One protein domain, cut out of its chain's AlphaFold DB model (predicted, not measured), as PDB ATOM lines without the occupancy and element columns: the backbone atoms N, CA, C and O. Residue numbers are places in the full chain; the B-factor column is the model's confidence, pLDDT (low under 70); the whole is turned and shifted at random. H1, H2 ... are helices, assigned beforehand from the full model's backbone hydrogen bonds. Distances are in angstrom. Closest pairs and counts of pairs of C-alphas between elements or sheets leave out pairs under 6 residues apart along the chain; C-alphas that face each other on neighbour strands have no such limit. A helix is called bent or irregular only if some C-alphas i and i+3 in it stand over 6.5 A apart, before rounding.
ATOM      1  N   ARG A  12      -0.067 -38.502 -15.964       95.75
ATOM      2  CA  ARG A  12      -0.066 -37.839 -17.273       95.75
ATOM      3  C   ARG A  12       1.286 -37.195 -17.526       95.75
ATOM      4  O   ARG A  12       1.819 -37.334 -18.627       95.75
ATOM      5  N   ARG A  13       1.840 -36.513 -16.521       95.38
ATOM      6  CA  ARG A  13       3.172 -35.899 -16.599       95.38
ATOM      7  C   ARG A  13       4.243 -36.951 -16.877       95.38
ATOM      8  O   ARG A  13       5.038 -36.764 -17.792       95.38
ATOM      9  N   ILE A  14       4.198 -38.083 -16.173       96.62
ATOM     10  CA  ILE A  14       5.092 -39.229 -16.411       96.62
ATOM     11  C   ILE A  14       4.969 -39.724 -17.853       96.62
ATOM     12  O   ILE A  14       5.967 -39.829 -18.563       96.62
ATOM     13  N   ARG A  15       3.742 -39.978 -18.322       97.38
ATOM     14  CA  ARG A  15       3.508 -40.454 -19.690       97.38
ATOM     15  C   ARG A  15       4.061 -39.484 -20.738       97.38
ATOM     16  O   ARG A  15       4.628 -39.919 -21.739       97.38
ATOM     17  N   GLN A  16       3.861 -38.184 -20.531       97.00
ATOM     18  CA  GLN A  16       4.345 -37.142 -21.434       97.00
ATOM     19  C   GLN A  16       5.871 -37.041 -21.430       97.00
ATOM     20  O   GLN A  16       6.445 -36.907 -22.508       97.00
ATOM     21  N   ALA A  17       6.509 -37.155 -20.262       96.31
ATOM     22  CA  ALA A  17       7.964 -37.164 -20.142       96.31
ATOM     23  C   ALA A  17       8.589 -38.360 -20.880       96.31
ATOM     24  O   ALA A  17       9.584 -38.234 -21.576       96.31
ATOM     25  N   LEU A  18       7.938 -39.520 -20.823       97.12
ATOM     26  CA  LEU A  18       8.393 -40.722 -21.523       97.12
ATOM     27  C   LEU A  18       7.965 -40.783 -23.000       97.12
ATOM     28  O   LEU A  18       8.173 -41.797 -23.664       97.12
ATOM     29  N   HIS A  19       7.318 -39.733 -23.520       97.00
ATOM     30  CA  HIS A  19       6.790 -39.674 -24.887       97.00
ATOM     31  C   HIS A  19       5.880 -40.857 -25.265       97.00
ATOM     32  O   HIS A  19       5.835 -41.297 -26.415       97.00
ATOM     33  N   LEU A  20       5.112 -41.363 -24.300       97.00
ATOM     34  CA  LEU A  20       4.259 -42.528 -24.493       97.00
ATOM     35  C   LEU A  20       2.842 -42.139 -24.929       97.00
ATOM     36  O   LEU A  20       2.201 -41.210 -24.419       97.00
ATOM     37  N   THR A  21       2.287 -42.935 -25.838       97.56
ATOM     38  CA  THR A  21       0.843 -42.966 -26.092       97.56
ATOM     39  C   THR A  21       0.106 -43.591 -24.901       97.56
ATOM     40  O   THR A  21       0.678 -44.353 -24.121       97.56
ATOM     41  N   MET A  22      -1.199 -43.326 -24.766       96.12
ATOM     42  CA  MET A  22      -2.025 -43.948 -23.713       96.12
ATOM     43  C   MET A  22      -2.018 -45.481 -23.802       96.12
ATOM     44  O   MET A  22      -2.003 -46.162 -22.779       96.12
ATOM     45  N   SER A  23      -1.981 -46.029 -25.019       95.56
ATOM     46  CA  SER A  23      -1.889 -47.474 -25.251       95.56
ATOM     47  C   SER A  23      -0.558 -48.054 -24.766       95.56
ATOM     48  O   SER A  23      -0.556 -49.086 -24.099       95.56
ATOM     49  N   GLN A  24       0.567 -47.384 -25.044       96.06
ATOM     50  CA  GLN A  24       1.881 -47.804 -24.540       96.06
ATOM     51  C   GLN A  24       1.959 -47.699 -23.016       96.06
ATOM     52  O   GLN A  24       2.435 -48.626 -22.370       96.06
ATOM     53  N   MET A  25       1.433 -46.620 -22.431       95.81
ATOM     54  CA  MET A  25       1.378 -46.465 -20.976       95.81
ATOM     55  C   MET A  25       0.602 -47.613 -20.321       95.81
ATOM     56  O   MET A  25       1.071 -48.221 -19.365       95.81
ATOM     57  N   GLY A  26      -0.557 -47.974 -20.879       94.06
ATOM     58  CA  GLY A  26      -1.356 -49.092 -20.380       94.06
ATOM     59  C   GLY A  26      -0.655 -50.452 -20.500       94.06
ATOM     60  O   GLY A  26      -0.803 -51.307 -19.624       94.06
ATOM     61  N   MET A  27       0.156 -50.642 -21.545       93.00
ATOM     62  CA  MET A  27       1.019 -51.815 -21.689       93.00
ATOM     63  C   MET A  27       2.104 -51.853 -20.604       93.00
ATOM     64  O   MET A  27       2.239 -52.873 -19.929       93.00
ATOM     65  N   TYR A  28       2.835 -50.754 -20.393       93.62
ATOM     66  CA  TYR A  28       3.893 -50.697 -19.382       93.62
ATOM     67  C   TYR A  28       3.357 -50.838 -17.958       93.62
ATOM     68  O   TYR A  28       3.913 -51.616 -17.188       93.62
ATOM     69  N   ILE A  29       2.230 -50.205 -17.620       92.06
ATOM     70  CA  ILE A  29       1.580 -50.402 -16.314       92.06
ATOM     71  C   ILE A  29       1.342 -51.898 -16.054       92.06
ATOM     72  O   ILE A  29       1.616 -52.386 -14.959       92.06
ATOM     73  N   SER A  30       0.886 -52.653 -17.059       89.06
ATOM     74  CA  SER A  30       0.681 -54.099 -16.922       89.06
ATOM     75  C   SER A  30       1.974 -54.896 -16.730       89.06
ATOM     76  O   SER A  30       1.936 -55.917 -16.043       89.06
ATOM     77  N   ILE A  31       3.092 -54.460 -17.321       89.31
ATOM     78  CA  ILE A  31       4.410 -55.092 -17.153       89.31
ATOM     79  C   ILE A  31       4.908 -54.875 -15.716       89.31
ATOM     80  O   ILE A  31       5.217 -55.838 -15.014       89.31
ATOM     81  N   TYR A  32       4.888 -53.626 -15.245       87.69
ATOM     82  CA  TYR A  32       5.428 -53.245 -13.938       87.69
ATOM     83  C   TYR A  32       4.535 -53.636 -12.747       87.69
ATOM     84  O   TYR A  32       5.039 -53.822 -11.645       87.69
ATOM     85  N   TYR A  33       3.220 -53.804 -12.932       78.25
ATOM     86  CA  TYR A  33       2.300 -54.137 -11.833       78.25
ATOM     87  C   TYR A  33       2.424 -55.591 -11.331       78.25
ATOM     88  O   TYR A  33       2.093 -55.860 -10.177       78.25
ATOM     89  N   LYS A  34       2.862 -56.562 -12.150       61.38
ATOM     90  CA  LYS A  34       2.846 -57.990 -11.747       61.38
ATOM     91  C   LYS A  34       3.998 -58.857 -12.254       61.38
ATOM     92  O   LYS A  34       3.930 -60.068 -12.058       61.38
ATOM     93  N   GLY A  35       5.008 -58.305 -12.926       54.72
ATOM     94  CA  GLY A  35       6.154 -59.070 -13.447       54.72
ATOM     95  C   GLY A  35       5.821 -60.138 -14.507       54.72
ATOM     96  O   GLY A  35       6.721 -60.607 -15.188       54.72
ATOM     97  N   LEU A  36       4.548 -60.506 -14.697       51.56
ATOM     98  CA  LEU A  36       4.056 -61.526 -15.620       51.56
ATOM     99  C   LEU A  36       2.643 -61.145 -16.099       51.56
ATOM    100  O   LEU A  36       1.692 -60.993 -15.324       51.56
ATOM    101  N   VAL A  37       2.545 -60.969 -17.414       56.75
ATOM    102  CA  VAL A  37       1.409 -60.474 -18.201       56.75
ATOM    103  C   VAL A  37       0.121 -61.258 -17.919       56.75
ATOM    104  O   VAL A  37       0.086 -62.476 -18.069       56.75
ATOM    105  N   LYS A  38      -0.982 -60.568 -17.588       62.34
ATOM    106  CA  LYS A  38      -2.335 -61.170 -17.649       62.34
ATOM    107  C   LYS A  38      -3.318 -60.425 -18.555       62.34
ATOM    108  O   LYS A  38      -4.169 -61.070 -19.155       62.34
ATOM    109  N   LYS A  39      -3.194 -59.100 -18.712       74.62
ATOM    110  CA  LYS A  39      -3.865 -58.309 -19.763       74.62
ATOM    111  C   LYS A  39      -3.293 -56.890 -19.784       74.62
ATOM    112  O   LYS A  39      -3.051 -56.331 -18.714       74.62
ATOM    113  N   ALA A  40      -3.090 -56.311 -20.966       81.00
ATOM    114  CA  ALA A  40      -2.737 -54.896 -21.087       81.00
ATOM    115  C   ALA A  40      -3.882 -54.020 -20.551       81.00
ATOM    116  O   ALA A  40      -5.057 -54.318 -20.802       81.00
ATOM    117  N   VAL A  41      -3.554 -52.950 -19.825       90.12
ATOM    118  CA  VAL A  41      -4.538 -51.917 -19.498       90.12
ATOM    119  C   VAL A  41      -4.901 -51.193 -20.802       90.12
ATOM    120  O   VAL A  41      -4.003 -50.729 -21.503       90.12
ATOM    121  N   PRO A  42      -6.190 -51.086 -21.171       93.00
ATOM    122  CA  PRO A  42      -6.584 -50.339 -22.361       93.00
ATOM    123  C   PRO A  42      -6.192 -48.862 -22.250       93.00
ATOM    124  O   PRO A  42      -6.341 -48.266 -21.185       93.00
ATOM    125  N   GLY A  43      -5.785 -48.233 -23.355       95.06
ATOM    126  CA  GLY A  43      -5.458 -46.800 -23.361       95.06
ATOM    127  C   GLY A  43      -6.625 -45.904 -22.914       95.06
ATOM    128  O   GLY A  43      -6.408 -44.891 -22.258       95.06
ATOM    129  N   THR A  44      -7.873 -46.315 -23.166       96.75
ATOM    130  CA  THR A  44      -9.070 -45.626 -22.649       96.75
ATOM    131  C   THR A  44      -9.122 -45.613 -21.123       96.75
ATOM    132  O   THR A  44      -9.505 -44.611 -20.532       96.75
ATOM    133  N   ARG A  45      -8.665 -46.683 -20.463       95.44
ATOM    134  CA  ARG A  45      -8.576 -46.735 -19.000       95.44
ATOM    135  C   ARG A  45      -7.494 -45.796 -18.464       95.44
ATOM    136  O   ARG A  45      -7.699 -45.187 -17.423       95.44
ATOM    137  N   VAL A  46      -6.379 -45.651 -19.180       95.81
ATOM    138  CA  VAL A  46      -5.342 -44.661 -18.840       95.81
ATOM    139  C   VAL A  46      -5.897 -43.240 -18.965       95.81
ATOM    140  O   VAL A  46      -5.714 -42.437 -18.058       95.81
ATOM    141  N   ASN A  47      -6.648 -42.951 -20.032       96.19
ATOM    142  CA  ASN A  47      -7.338 -41.671 -20.193       96.19
ATOM    143  C   ASN A  47      -8.290 -41.379 -19.019       96.19
ATOM    144  O   ASN A  47      -8.227 -40.303 -18.432       96.19
ATOM    145  N   GLU A  48      -9.119 -42.352 -18.627       96.06
ATOM    146  CA  GLU A  48     -10.032 -42.209 -17.485       96.06
ATOM    147  C   GLU A  48      -9.309 -41.791 -16.194       96.06
ATOM    148  O   GLU A  48      -9.834 -40.984 -15.427       96.06
ATOM    149  N   TRP A  49      -8.111 -42.325 -15.960       94.88
ATOM    150  CA  TRP A  49      -7.283 -41.990 -14.804       94.88
ATOM    151  C   TRP A  49      -6.646 -40.601 -14.911       94.88
ATOM    152  O   TRP A  49      -6.730 -39.829 -13.961       94.88
ATOM    153  N   GLU A  50      -6.061 -40.252 -16.061       94.25
ATOM    154  CA  GLU A  50      -5.381 -38.960 -16.274       94.25
ATOM    155  C   GLU A  50      -6.313 -37.751 -16.154       94.25
ATOM    156  O   GLU A  50      -5.884 -36.673 -15.752       94.25
ATOM    157  N   PHE A  51      -7.583 -37.921 -16.520       92.88
ATOM    158  CA  PHE A  51      -8.583 -36.851 -16.498       92.88
ATOM    159  C   PHE A  51      -9.519 -36.926 -15.283       92.88
ATOM    160  O   PHE A  51     -10.477 -36.161 -15.196       92.88
ATOM    161  N   GLY A  52      -9.256 -37.834 -14.336       90.50
ATOM    162  CA  GLY A  52     -10.037 -37.952 -13.104       90.50
ATOM    163  C   GLY A  52     -11.456 -38.501 -13.295       90.50
ATOM    164  O   GLY A  52     -12.266 -38.424 -12.374       90.50
ATOM    165  N   TYR A  53     -11.768 -39.093 -14.453       93.19
ATOM    166  CA  TYR A  53     -13.041 -39.789 -14.683       93.19
ATOM    167  C   TYR A  53     -13.167 -41.063 -13.836       93.19
ATOM    168  O   TYR A  53     -14.273 -41.550 -13.598       93.19
ATOM    169  N   ARG A  54     -12.040 -41.617 -13.375       91.94
ATOM    170  CA  ARG A  54     -11.990 -42.786 -12.494       91.94
ATOM    171  C   ARG A  54     -10.859 -42.647 -11.467       91.94
ATOM    172  O   ARG A  54      -9.779 -42.187 -11.833       91.94
ATOM    173  N   PRO A  55     -11.045 -43.127 -10.221       90.50
ATOM    174  CA  PRO A  55      -9.954 -43.239  -9.262       90.50
ATOM    175  C   PRO A  55      -8.813 -44.111  -9.791       90.50
ATOM    176  O   PRO A  55      -9.043 -45.177 -10.379       90.50
ATOM    177  N   VAL A  56      -7.590 -43.655  -9.553       90.81
ATOM    178  CA  VAL A  56      -6.366 -44.360  -9.932       90.81
ATOM    179  C   VAL A  56      -6.018 -45.368  -8.833       90.81
ATOM    180  O   VAL A  56      -5.893 -44.972  -7.677       90.81
ATOM    181  N   PRO A  57      -5.893 -46.668  -9.144       89.69
ATOM    182  CA  PRO A  57      -5.438 -47.652  -8.170       89.69
ATOM    183  C   PRO A  57      -3.982 -47.420  -7.748       89.69
ATOM    184  O   PRO A  57      -3.151 -47.119  -8.603       89.69
ATOM    185  N   ASP A  58      -3.649 -47.687  -6.482       88.19
ATOM    186  CA  ASP A  58      -2.300 -47.480  -5.917       88.19
ATOM    187  C   ASP A  58      -1.184 -48.099  -6.765       88.19
ATOM    188  O   ASP A  58      -0.169 -47.467  -7.055       88.19
ATOM    189  N   TYR A  59      -1.414 -49.314  -7.259       87.38
ATOM    190  CA  TYR A  59      -0.437 -50.023  -8.074       87.38
ATOM    191  C   TYR A  59      -0.082 -49.321  -9.388       87.38
ATOM    192  O   TYR A  59       0.983 -49.573  -9.946       87.38
ATOM    193  N   VAL A  60      -0.975 -48.478  -9.917       91.81
ATOM    194  CA  VAL A  60      -0.713 -47.710 -11.137       91.81
ATOM    195  C   VAL A  60       0.317 -46.628 -10.846       91.81
ATOM    196  O   VAL A  60       1.187 -46.400 -11.683       91.81
ATOM    197  N   PHE A  61       0.275 -46.010  -9.662       92.31
ATOM    198  CA  PHE A  61       1.299 -45.059  -9.239       92.31
ATOM    199  C   PHE A  61       2.651 -45.754  -9.081       92.31
ATOM    200  O   PHE A  61       3.618 -45.325  -9.703       92.31
ATOM    201  N   THR A  62       2.715 -46.877  -8.359       91.50
ATOM    202  CA  THR A  62       3.956 -47.662  -8.216       91.50
ATOM    203  C   THR A  62       4.522 -48.093  -9.572       91.50
ATOM    204  O   THR A  62       5.707 -47.907  -9.840       91.50
ATOM    205  N   ALA A  63       3.679 -48.622 -10.465       92.31
ATOM    206  CA  ALA A  63       4.101 -49.063 -11.793       92.31
ATOM    207  C   ALA A  63       4.613 -47.903 -12.664       92.31
ATOM    208  O   ALA A  63       5.633 -48.040 -13.332       92.31
ATOM    209  N   SER A  64       3.926 -46.758 -12.635       94.50
ATOM    210  CA  SER A  64       4.324 -45.565 -13.395       94.50
ATOM    211  C   SER A  64       5.629 -44.969 -12.869       94.50
ATOM    212  O   SER A  64       6.461 -44.530 -13.657       94.50
ATOM    213  N   ALA A  65       5.820 -44.977 -11.547       94.50
ATOM    214  CA  ALA A  65       7.051 -44.528 -10.916       94.50
ATOM    215  C   ALA A  65       8.234 -45.422 -11.300       94.50
ATOM    216  O   ALA A  65       9.233 -44.899 -11.773       94.50
ATOM    217  N   ASN A  66       8.111 -46.748 -11.179       94.00
ATOM    218  CA  ASN A  66       9.183 -47.669 -11.577       94.00
ATOM    219  C   ASN A  66       9.549 -47.520 -13.062       94.00
ATOM    220  O   ASN A  66      10.725 -47.434 -13.388       94.00
ATOM    221  N   LEU A  67       8.555 -47.390 -13.949       95.31
ATOM    222  CA  LEU A  67       8.796 -47.130 -15.372       95.31
ATOM    223  C   LEU A  67       9.622 -45.852 -15.606       95.31
ATOM    224  O   LEU A  67      10.534 -45.835 -16.435       95.31
ATOM    225  N   LEU A  68       9.289 -44.777 -14.888       97.00
ATOM    226  CA  LEU A  68      10.022 -43.517 -14.972       97.00
ATOM    227  C   LEU A  68      11.442 -43.656 -14.411       97.00
ATOM    228  O   LEU A  68      12.370 -43.131 -15.014       97.00
ATOM    229  N   LEU A  69      11.614 -44.348 -13.281       96.00
ATOM    230  CA  LEU A  69      12.915 -44.552 -12.638       96.00
ATOM    231  C   LEU A  69      13.854 -45.418 -13.489       96.00
ATOM    232  O   LEU A  69      15.040 -45.105 -13.576       96.00
ATOM    233  N   ASP A  70      13.338 -46.441 -14.171       95.00
ATOM    234  CA  ASP A  70      14.126 -47.259 -15.104       95.00
ATOM    235  C   ASP A  70      14.608 -46.422 -16.294       95.00
ATOM    236  O   ASP A  70      15.798 -46.417 -16.610       95.00
ATOM    237  N   SER A  71      13.713 -45.620 -16.879       96.38
ATOM    238  CA  SER A  71      14.063 -44.703 -17.976       96.38
ATOM    239  C   SER A  71      15.061 -43.628 -17.525       96.38
ATOM    240  O   SER A  71      16.028 -43.337 -18.227       96.38
ATOM    241  N   TRP A  72      14.869 -43.082 -16.319       97.25
ATOM    242  CA  TRP A  72      15.788 -42.127 -15.705       97.25
ATOM    243  C   TRP A  72      17.175 -42.744 -15.536       97.25
ATOM    244  O   TRP A  72      18.165 -42.153 -15.964       97.25
ATOM    245  N   SER A  73      17.260 -43.942 -14.956       95.75
ATOM    246  CA  SER A  73      18.536 -44.629 -14.776       95.75
ATOM    247  C   SER A  73      19.240 -44.835 -16.118       95.75
ATOM    248  O   SER A  73      20.399 -44.441 -16.255       95.75
ATOM    249  N   GLU A  74      18.551 -45.361 -17.135       94.75
ATOM    250  CA  GLU A  74      19.138 -45.566 -18.464       94.75
ATOM    251  C   GLU A  74      19.694 -44.273 -19.075       94.75
ATOM    252  O   GLU A  74      20.856 -44.232 -19.498       94.75
ATOM    253  N   ASP A  75      18.896 -43.207 -19.104       95.88
ATOM    254  CA  ASP A  75      19.300 -41.941 -19.715       95.88
ATOM    255  C   ASP A  75      20.433 -41.270 -18.938       95.88
ATOM    256  O   ASP A  75      21.372 -40.736 -19.534       95.88
ATOM    257  N   ARG A  76      20.408 -41.352 -17.606       94.44
ATOM    258  CA  ARG A  76      21.471 -40.812 -16.757       94.44
ATOM    259  C   ARG A  76      22.793 -41.551 -16.965       94.44
ATOM    260  O   ARG A  76      23.847 -40.912 -16.984       94.44
ATOM    261  N   HIS A  77      22.759 -42.872 -17.147       92.62
ATOM    262  CA  HIS A  77      23.953 -43.670 -17.439       92.62
ATOM    263  C   HIS A  77      24.510 -43.393 -18.841       92.62
ATOM    264  O   HIS A  77      25.729 -43.383 -19.019       92.62
ATOM    265  N   ARG A  78      23.641 -43.126 -19.828       93.62
ATOM    266  CA  ARG A  78      24.043 -42.738 -21.192       93.62
ATOM    267  C   ARG A  78      24.559 -41.299 -21.277       93.62
ATOM    268  O   ARG A  78      25.353 -40.988 -22.165       93.62
ATOM    269  N   ALA A  79      24.118 -40.419 -20.381       94.00
ATOM    270  CA  ALA A  79      24.510 -39.019 -20.387       94.00
ATOM    271  C   ALA A  79      25.986 -38.817 -19.977       94.00
ATOM    272  O   ALA A  79      26.472 -39.439 -19.023       94.00
ATOM    273  N   PRO A  80      26.709 -37.879 -20.626       94.25
ATOM    274  CA  PRO A  80      28.011 -37.420 -20.150       94.25
ATOM    275  C   PRO A  80      27.938 -36.940 -18.694       94.25
ATOM    276  O   PRO A  80      26.940 -36.345 -18.295       94.25
ATOM    277  N   LYS A  81      29.012 -37.117 -17.906       89.38
ATOM    278  CA  LYS A  81      29.024 -36.764 -16.468       89.38
ATOM    279  C   LYS A  81      28.530 -35.337 -16.188       89.38
ATOM    280  O   LYS A  81      27.701 -35.156 -15.305       89.38
ATOM    281  N   GLY A  82      28.955 -34.354 -16.987       90.06
ATOM    282  CA  GLY A  82      28.523 -32.952 -16.858       90.06
ATOM    283  C   GLY A  82      27.070 -32.666 -17.261       90.06
ATOM    284  O   GLY A  82      26.605 -31.552 -17.078       90.06
ATOM    285  N   LYS A  83      26.346 -33.647 -17.814       94.00
ATOM    286  CA  LYS A  83      24.939 -33.537 -18.234       94.00
ATOM    287  C   LYS A  83      23.973 -34.345 -17.374       94.00
ATOM    288  O   LYS A  83      22.765 -34.171 -17.494       94.00
ATOM    289  N   ARG A  84      24.481 -35.184 -16.466       94.06
ATOM    290  CA  ARG A  84      23.648 -36.000 -15.568       94.06
ATOM    291  C   ARG A  84      22.718 -35.151 -14.697       94.06
ATOM    292  O   ARG A  84      21.576 -35.538 -14.509       94.06
ATOM    293  N   GLY A  85      23.163 -33.973 -14.249       94.00
ATOM    294  CA  GLY A  85      22.328 -33.055 -13.467       94.00
ATOM    295  C   GLY A  85      21.077 -32.575 -14.212       94.00
ATOM    296  O   GLY A  85      19.998 -32.542 -13.631       94.00
ATOM    297  N   GLU A  86      21.187 -32.270 -15.509       96.12
ATOM    298  CA  GLU A  86      20.041 -31.870 -16.343       96.12
ATOM    299  C   GLU A  86      19.032 -33.022 -16.498       96.12
ATOM    300  O   GLU A  86      17.821 -32.809 -16.400       96.12
ATOM    301  N   VAL A  87      19.533 -34.251 -16.674       97.06
ATOM    302  CA  VAL A  87      18.708 -35.473 -16.710       97.06
ATOM    303  C   VAL A  87      17.997 -35.682 -15.371       97.06
ATOM    304  O   VAL A  87      16.791 -35.928 -15.346       97.06
ATOM    305  N   ASP A  88      18.723 -35.520 -14.263       96.88
ATOM    306  CA  ASP A  88      18.186 -35.668 -12.911       96.88
ATOM    307  C   ASP A  88      17.048 -34.672 -12.644       96.88
ATOM    308  O   ASP A  88      15.992 -35.067 -12.151       96.88
ATOM    309  N   VAL A  89      17.206 -33.405 -13.043       97.56
ATOM    310  CA  VAL A  89      16.148 -32.384 -12.936       97.56
ATOM    311  C   VAL A  89      14.917 -32.759 -13.761       97.56
ATOM    312  O   VAL A  89      13.792 -32.661 -13.261       97.56
ATOM    313  N   TYR A  90      15.105 -33.190 -15.011       97.88
ATOM    314  CA  TYR A  90      14.007 -33.533 -15.918       97.88
ATOM    315  C   TYR A  90      13.125 -34.652 -15.353       97.88
ATOM    316  O   TYR A  90      11.912 -34.481 -15.186       97.88
ATOM    317  N   TYR A  91      13.742 -35.777 -14.992       97.94
ATOM    318  CA  TYR A  91      13.025 -36.942 -14.483       97.94
ATOM    319  C   TYR A  91      12.466 -36.716 -13.075       97.94
ATOM    320  O   TYR A  91      11.325 -37.098 -12.802       97.94
ATOM    321  N   ALA A  92      13.197 -36.019 -12.199       96.50
ATOM    322  CA  ALA A  92      12.684 -35.636 -10.888       96.50
ATOM    323  C   ALA A  92      11.423 -34.769 -10.998       96.50
ATOM    324  O   ALA A  92      10.451 -35.020 -10.290       96.50
ATOM    325  N   THR A  93      11.405 -33.799 -11.917       96.38
ATOM    326  CA  THR A  93      10.242 -32.925 -12.163       96.38
ATOM    327  C   THR A  93       9.043 -33.706 -12.700       96.38
ATOM    328  O   THR A  93       7.896 -33.422 -12.331       96.38
ATOM    329  N   ALA A  94       9.299 -34.696 -13.561       96.19
ATOM    330  CA  ALA A  94       8.274 -35.587 -14.089       96.19
ATOM    331  C   ALA A  94       7.653 -36.467 -12.993       96.19
ATOM    332  O   ALA A  94       6.437 -36.657 -12.986       96.19
ATOM    333  N   LEU A  95       8.470 -36.953 -12.052       95.38
ATOM    334  CA  LEU A  95       8.008 -37.736 -10.906       95.38
ATOM    335  C   LEU A  95       7.219 -36.867  -9.923       95.38
ATOM    336  O   LEU A  95       6.112 -37.214  -9.512       95.38
ATOM    337  N   ASN A  96       7.811 -35.747  -9.509       94.69
ATOM    338  CA  ASN A  96       7.288 -34.875  -8.472       94.69
ATOM    339  C   ASN A  96       7.930 -33.479  -8.562       94.69
ATOM    340  O   ASN A  96       9.128 -33.323  -8.356       94.69
ATOM    341  N   GLU A  97       7.123 -32.445  -8.802       93.62
ATOM    342  CA  GLU A  97       7.616 -31.071  -8.998       93.62
ATOM    343  C   GLU A  97       8.498 -30.545  -7.853       93.62
ATOM    344  O   GLU A  97       9.594 -30.066  -8.144       93.62
ATOM    345  N   PRO A  98       8.121 -30.704  -6.564       94.25
ATOM    346  CA  PRO A  98       9.004 -30.328  -5.461       94.25
ATOM    347  C   PRO A  98      10.370 -31.022  -5.491       94.25
ATOM    348  O   PRO A  98      11.377 -30.403  -5.158       94.25
ATOM    349  N   LEU A  99      10.428 -32.297  -5.892       95.06
ATOM    350  CA  LEU A  99      11.701 -33.000  -6.030       95.06
ATOM    351  C   LEU A  99      12.542 -32.404  -7.169       95.06
ATOM    352  O   LEU A  99      13.743 -32.207  -6.993       95.06
ATOM    353  N   GLY A 100      11.916 -32.093  -8.307       96.12
ATOM    354  CA  GLY A 100      12.565 -31.436  -9.443       96.12
ATOM    355  C   GLY A 100      13.196 -30.091  -9.084       96.12
ATOM    356  O   GLY A 100      14.363 -29.852  -9.395       96.12
ATOM    357  N   GLU A 101      12.468 -29.246  -8.350       96.88
ATOM    358  CA  GLU A 101      12.990 -27.953  -7.891       96.88
ATOM    359  C   GLU A 101      14.176 -28.113  -6.928       96.88
ATOM    360  O   GLU A 101      15.155 -27.375  -7.032       96.88
ATOM    361  N   LEU A 102      14.159 -29.120  -6.048       96.50
ATOM    362  CA  LEU A 102      15.301 -29.410  -5.174       96.50
ATOM    363  C   LEU A 102      16.549 -29.810  -5.973       96.50
ATOM    364  O   LEU A 102      17.633 -29.304  -5.689       96.50
ATOM    365  N   PHE A 103      16.407 -30.655  -7.000       96.25
ATOM    366  CA  PHE A 103      17.516 -30.992  -7.902       96.25
ATOM    367  C   PHE A 103      18.035 -29.776  -8.670       96.25
ATOM    368  O   PHE A 103      19.243 -29.612  -8.816       96.25
ATOM    369  N   LYS A 104      17.137 -28.909  -9.139       96.56
ATOM    370  CA  LYS A 104      17.496 -27.708  -9.898       96.56
ATOM    371  C   LYS A 104      18.301 -26.724  -9.054       96.56
ATOM    372  O   LYS A 104      19.313 -26.203  -9.519       96.56
ATOM    373  N   VAL A 105      17.876 -26.494  -7.811       94.81
ATOM    374  CA  VAL A 105      18.616 -25.649  -6.866       94.81
ATOM    375  C   VAL A 105      19.948 -26.303  -6.491       94.81
ATOM    376  O   VAL A 105      20.965 -25.617  -6.475       94.81
ATOM    377  N   GLU A 106      19.978 -27.616  -6.239       92.44
ATOM    378  CA  GLU A 106      21.224 -28.334  -5.933       92.44
ATOM    379  C   GLU A 106      22.242 -28.229  -7.078       92.44
ATOM    380  O   GLU A 106      23.415 -27.955  -6.821       92.44
ATOM    381  N   LEU A 107      21.796 -28.384  -8.329       92.50
ATOM    382  CA  LEU A 107      22.637 -28.249  -9.519       92.50
ATOM    383  C   LEU A 107      23.214 -26.833  -9.643       92.50
ATOM    384  O   LEU A 107      24.427 -26.678  -9.749       92.50
ATOM    385  N   ALA A 108      22.363 -25.807  -9.541       92.12
ATOM    386  CA  ALA A 108      22.792 -24.411  -9.632       92.12
ATOM    387  C   ALA A 108      23.809 -24.031  -8.539       92.12
ATOM    388  O   ALA A 108      24.722 -23.245  -8.780       92.12
ATOM    389  N   LEU A 109      23.668 -24.600  -7.336       90.06
ATOM    390  CA  LEU A 109      24.617 -24.384  -6.242       90.06
ATOM    391  C   LEU A 109      25.923 -25.155  -6.430       90.06
ATOM    392  O   LEU A 109      26.977 -24.642  -6.070       90.06
ATOM    393  N   GLY A 110      25.869 -26.362  -6.998       85.19
ATOM    394  CA  GLY A 110      27.059 -27.167  -7.287       85.19
ATOM    395  C   GLY A 110      27.961 -26.568  -8.371       85.19
ATOM    396  O   GLY A 110      29.162 -26.825  -8.375       85.19
ATOM    397  N   GLU A 111      27.403 -25.753  -9.266       84.50
ATOM    398  CA  GLU A 111      28.147 -25.040 -10.315       84.50
ATOM    399  C   GLU A 111      28.806 -23.741  -9.823       84.50
ATOM    400  O   GLU A 111      29.644 -23.156 -10.511       84.50
ATOM    401  N   SER A 112      28.446 -23.277  -8.627       80.06
ATOM    402  CA  SER A 112      28.939 -22.024  -8.070       80.06
ATOM    403  C   SER A 112      30.245 -22.196  -7.300       80.06
ATOM    404  O   SER A 112      30.424 -23.133  -6.527       80.06
ATOM    405  N   SER A 113      31.153 -21.232  -7.440       66.69
ATOM    406  CA  SER A 113      32.460 -21.223  -6.772       66.69
ATOM    407  C   SER A 113      32.467 -20.509  -5.410       66.69
ATOM    408  O   SER A 113      33.538 -20.211  -4.881       66.69
ATOM    409  N   CYS A 114      31.304 -20.151  -4.860       68.94
ATOM    410  CA  CYS A 114      31.208 -19.310  -3.665       68.94
ATOM    411  C   CYS A 114      31.159 -20.133  -2.364       68.94
ATOM    412  O   CYS A 114      30.278 -20.975  -2.192       68.94
ATOM    413  N   ALA A 115      32.052 -19.834  -1.415       65.62
ATOM    414  CA  ALA A 115      32.148 -20.528  -0.126       65.62
ATOM    415  C   ALA A 115      30.855 -20.444   0.718       65.62
ATOM    416  O   ALA A 115      30.485 -21.418   1.375       65.62
ATOM    417  N   ASP A 116      30.120 -19.331   0.641       67.06
ATOM    418  CA  ASP A 116      28.857 -19.138   1.377       67.06
ATOM    419  C   ASP A 116      27.729 -20.050   0.870       67.06
ATOM    420  O   ASP A 116      26.752 -20.318   1.573       67.06
ATOM    421  N   GLN A 117      27.863 -20.581  -0.346       78.50
ATOM    422  CA  GLN A 117      26.874 -21.479  -0.935       78.50
ATOM    423  C   GLN A 117      27.057 -22.933  -0.489       78.50
ATOM    424  O   GLN A 117      26.154 -23.744  -0.693       78.50
ATOM    425  N   CYS A 118      28.153 -23.263   0.206       79.25
ATOM    426  CA  CYS A 118      28.381 -24.607   0.732       79.25
ATOM    427  C   CYS A 118      27.356 -25.011   1.807       79.25
ATOM    428  O   CYS A 118      26.888 -26.151   1.786       79.25
ATOM    429  N   ASP A 119      26.971 -24.115   2.730       85.75
ATOM    430  CA  ASP A 119      25.949 -24.439   3.748       85.75
ATOM    431  C   ASP A 119      24.568 -24.620   3.106       85.75
ATOM    432  O   ASP A 119      23.848 -25.581   3.389       85.75
ATOM    433  N   MET A 120      24.221 -23.738   2.166       88.94
ATOM    434  CA  MET A 120      22.956 -23.827   1.442       88.94
ATOM    435  C   MET A 120      22.878 -25.101   0.594       88.94
ATOM    436  O   MET A 120      21.858 -25.789   0.632       88.94
ATOM    437  N   TYR A 121      23.966 -25.470  -0.087       88.44
ATOM    438  CA  TYR A 121      24.072 -26.726  -0.831       88.44
ATOM    439  C   TYR A 121      23.799 -27.937   0.075       88.44
ATOM    440  O   TYR A 121      22.964 -28.779  -0.257       88.44
ATOM    441  N   LYS A 122      24.420 -27.996   1.265       88.12
ATOM    442  CA  LYS A 122      24.179 -29.079   2.237       88.12
ATOM    443  C   LYS A 122      22.709 -29.158   2.656       88.12
ATOM    444  O   LYS A 122      22.134 -30.246   2.661       88.12
ATOM    445  N   ARG A 123      22.076 -28.023   2.966       91.69
ATOM    446  CA  ARG A 123      20.657 -27.975   3.372       91.69
ATOM    447  C   ARG A 123      19.716 -28.435   2.262       91.69
ATOM    448  O   ARG A 123      18.815 -29.229   2.526       91.69
ATOM    449  N   VAL A 124      19.937 -27.970   1.032       93.31
ATOM    450  CA  VAL A 124      19.140 -28.375  -0.137       93.31
ATOM    451  C   VAL A 124      19.300 -29.871  -0.390       93.31
ATOM    452  O   VAL A 124      18.300 -30.567  -0.560       93.31
ATOM    453  N   ARG A 125      20.525 -30.397  -0.303       91.81
ATOM    454  CA  ARG A 125      20.791 -31.831  -0.454       91.81
ATOM    455  C   ARG A 125      20.089 -32.672   0.616       91.81
ATOM    456  O   ARG A 125      19.509 -33.704   0.287       91.81
ATOM    457  N   ILE A 126      20.074 -32.232   1.879       92.81
ATOM    458  CA  ILE A 126      19.314 -32.898   2.955       92.81
ATOM    459  C   ILE A 126      17.814 -32.910   2.632       92.81
ATOM    460  O   ILE A 126      17.178 -33.961   2.718       92.81
ATOM    461  N   ALA A 127      17.253 -31.769   2.220       94.50
ATOM    462  CA  ALA A 127      15.842 -31.669   1.846       94.50
ATOM    463  C   ALA A 127      15.500 -32.571   0.649       94.50
ATOM    464  O   ALA A 127      14.489 -33.274   0.674       94.50
ATOM    465  N   ARG A 128      16.372 -32.627  -0.364       95.06
ATOM    466  CA  ARG A 128      16.234 -33.521  -1.520       95.06
ATOM    467  C   ARG A 128      16.213 -34.988  -1.097       95.06
ATOM    468  O   ARG A 128      15.320 -35.718  -1.516       95.06
ATOM    469  N   ILE A 129      17.153 -35.425  -0.253       92.88
ATOM    470  CA  ILE A 129      17.199 -36.809   0.254       92.88
ATOM    471  C   ILE A 129      15.930 -37.136   1.047       92.88
ATOM    472  O   ILE A 129      15.362 -38.216   0.889       92.88
ATOM    473  N   ALA A 130      15.452 -36.209   1.881       93.06
ATOM    474  CA  ALA A 130      14.210 -36.391   2.627       93.06
ATOM    475  C   ALA A 130      12.998 -36.542   1.688       93.06
ATOM    476  O   ALA A 130      12.187 -37.447   1.882       93.06
ATOM    477  N   GLN A 131      12.912 -35.715   0.640       94.00
ATOM    478  CA  GLN A 131      11.843 -35.786  -0.359       94.00
ATOM    479  C   GLN A 131      11.897 -37.081  -1.180       94.00
ATOM    480  O   GLN A 131      10.858 -37.688  -1.433       94.00
ATOM    481  N   GLN A 132      13.092 -37.547  -1.552       93.44
ATOM    482  CA  GLN A 132      13.262 -38.849  -2.205       93.44
ATOM    483  C   GLN A 132      12.743 -39.984  -1.330       93.44
ATOM    484  O   GLN A 132      11.891 -40.746  -1.770       93.44
ATOM    485  N   ARG A 133      13.180 -40.049  -0.067       92.56
ATOM    486  CA  ARG A 133      12.738 -41.086   0.878       92.56
ATOM    487  C   ARG A 133      11.232 -41.054   1.109       92.56
ATOM    488  O   ARG A 133      10.605 -42.098   1.264       92.56
ATOM    489  N   TYR A 134      10.641 -39.862   1.152       92.75
ATOM    490  CA  TYR A 134       9.193 -39.720   1.228       92.75
ATOM    491  C   TYR A 134       8.504 -40.385   0.025       92.75
ATOM    492  O   TYR A 134       7.576 -41.166   0.223       92.75
ATOM    493  N   LEU A 135       8.983 -40.131  -1.197       92.62
ATOM    494  CA  LEU A 135       8.424 -40.714  -2.420       92.62
ATOM    495  C   LEU A 135       8.678 -42.223  -2.528       92.62
ATOM    496  O   LEU A 135       7.762 -42.950  -2.899       92.62
ATOM    497  N   GLU A 136       9.866 -42.704  -2.156       92.56
ATOM    498  CA  GLU A 136      10.190 -44.137  -2.081       92.56
ATOM    499  C   GLU A 136       9.199 -44.879  -1.179       92.56
ATOM    500  O   GLU A 136       8.572 -45.852  -1.601       92.56
ATOM    501  N   ASN A 137       8.989 -44.366   0.038       91.12
ATOM    502  CA  ASN A 137       8.052 -44.947   0.998       91.12
ATOM    503  C   ASN A 137       6.601 -44.852   0.525       91.12
ATOM    504  O   ASN A 137       5.829 -45.789   0.715       91.12
ATOM    505  N   LEU A 138       6.220 -43.722  -0.074       90.12
ATOM    506  CA  LEU A 138       4.855 -43.506  -0.536       90.12
ATOM    507  C   LEU A 138       4.492 -44.431  -1.703       90.12
ATOM    508  O   LEU A 138       3.373 -44.935  -1.760       90.12
ATOM    509  N   LEU A 139       5.417 -44.618  -2.642       89.81
ATOM    510  CA  LEU A 139       5.177 -45.340  -3.891       89.81
ATOM    511  C   LEU A 139       5.596 -46.810  -3.814       89.81
ATOM    512  O   LEU A 139       5.261 -47.572  -4.720       89.81
ATOM    513  N   GLY A 140       6.314 -47.217  -2.765       89.75
ATOM    514  CA  GLY A 140       6.875 -48.562  -2.651       89.75
ATOM    515  C   GLY A 140       7.935 -48.842  -3.718       89.75
ATOM    516  O   GLY A 140       7.984 -49.945  -4.259       89.75
ATOM    517  N   VAL A 141       8.746 -47.834  -4.051       90.38
ATOM    518  CA  VAL A 141       9.816 -47.905  -5.063       90.38
ATOM    519  C   VAL A 141      11.171 -47.646  -4.417       90.38
ATOM    520  O   VAL A 141      11.244 -47.158  -3.291       90.38
ATOM    521  N   ARG A 142      12.255 -47.948  -5.134       89.62
ATOM    522  CA  ARG A 142      13.615 -47.600  -4.709       89.62
ATOM    523  C   ARG A 142      14.254 -46.711  -5.758       89.62
ATOM    524  O   ARG A 142      14.208 -47.048  -6.926       89.62
ATOM    525  N   MET A 143      14.843 -45.593  -5.361       91.94
ATOM    526  CA  MET A 143      15.464 -44.639  -6.282       91.94
ATOM    527  C   MET A 143      16.990 -44.746  -6.299       91.94
ATOM    528  O   MET A 143      17.626 -44.163  -7.173       91.94
ATOM    529  N   TRP A 144      17.602 -45.477  -5.361       85.69
ATOM    530  CA  TRP A 144      19.064 -45.534  -5.226       85.69
ATOM    531  C   TRP A 144      19.777 -45.991  -6.511       85.69
ATOM    532  O   TRP A 144      20.825 -45.444  -6.847       85.69
ATOM    533  N   TYR A 145      19.192 -46.931  -7.266       85.69
ATOM    534  CA  TYR A 145      19.803 -47.488  -8.480       85.69
ATOM    535  C   TYR A 145      19.872 -46.488  -9.640       85.69
ATOM    536  O   TYR A 145      20.651 -46.677 -10.571       85.69
ATOM    537  N   VAL A 146      19.089 -45.405  -9.593       91.25
ATOM    538  CA  VAL A 146      19.204 -44.296 -10.550       91.25
ATOM    539  C   VAL A 146      20.568 -43.618 -10.406       91.25
ATOM    540  O   VAL A 146      21.181 -43.221 -11.393       91.25
ATOM    541  N   PHE A 147      21.062 -43.491  -9.173       86.31
ATOM    542  CA  PHE A 147      22.254 -42.701  -8.861       86.31
ATOM    543  C   PHE A 147      23.532 -43.525  -8.725       86.31
ATOM    544  O   PHE A 147      24.606 -42.929  -8.613       86.31
TER     545      PHE A 147
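AT A GLANCE: This is residues 12 to 147 of the 164 residues of an uncharacterized protein of Geomonas paludis (UniProt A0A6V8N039). Four helices, H4 to H7, make an up-and-down bundle, each running against the one before it, with H7 splayed from H4. Toward one end of the long axis H2 crosses H4 and H3 packs across H2, while short H1 packs on H5 and H8 on H4. Printed are 136 residues with eight named helices, H1 to H8 in chain order, and no named strand: all helix. The whole is elongated, 55 by 28 by 24 A, and only just compact, close to loose, with a radius of gyration of the C-alphas of 16.6 A.

HOW THE PARTS SIT: Start at the longest helix, H7, residues 117 to 139. It touches H6, residues 97 to 110, opposite ways at a shallow tilt of 28 degrees; the closest C-alphas, Leu 102 and Arg 128, are 5.6 A apart. H6 touches H5, residues 81 to 95, at C-alphas Thr 93 and Gly 100, 3.9 A. H5 touches the hub H4, residues 58 to 78, at C-alphas Arg 76 and Arg 84, 5.4 A. These three pairs are helical hairpins. Residues 28 to 33 of H2, residues 22 to 34, touch H4 about perpendicular, 80 degrees, closest at C-alphas Tyr 32 and Ala 63, 4.9 A. H3, residues 43 to 50, touches H2 at C-alphas Ser 23 and Gly 43, 4.1 A, with residues 22 to 26 of H2 alone. H1, residues 12 to 17, touches residues 91 to 95 of H5, closest at C-alphas Ile 14 and Ala 94, 5.4 A. H8, residues 144 to 147, touches H4 at C-alphas Ser 73 and Val 146, 4.3 A. Every O i to N i+4 pair is within hydrogen-bond range in H1, H3, H4, H6 and H7, 8 of 9 in H2 and 9 of 11 in H5; H8 is too short for one.

IN THESE COORDINATES: Find C-alpha 117 at (26.874, -21.479, -0.935); H7 runs 32.4 A to C-alpha 139 at (5.177, -45.340, -3.891). H4 is 30.8 A long, H5 21.8 A, H6 19.9 A and H2 19.1 A. H5 is irregular: C-alphas 82 and 85 are 7.1 A apart. H1 begins at C-alpha 12, (-0.066, -37.839, -17.273).

THE WHOLE: The C-alphas farthest apart, Lys 38 and Ala 115, are 56.1 A apart. The printed part has no cut and no long link. Its mean pLDDT is 90.6; look for values under 70 at residues 34 to 38 and 113 to 116.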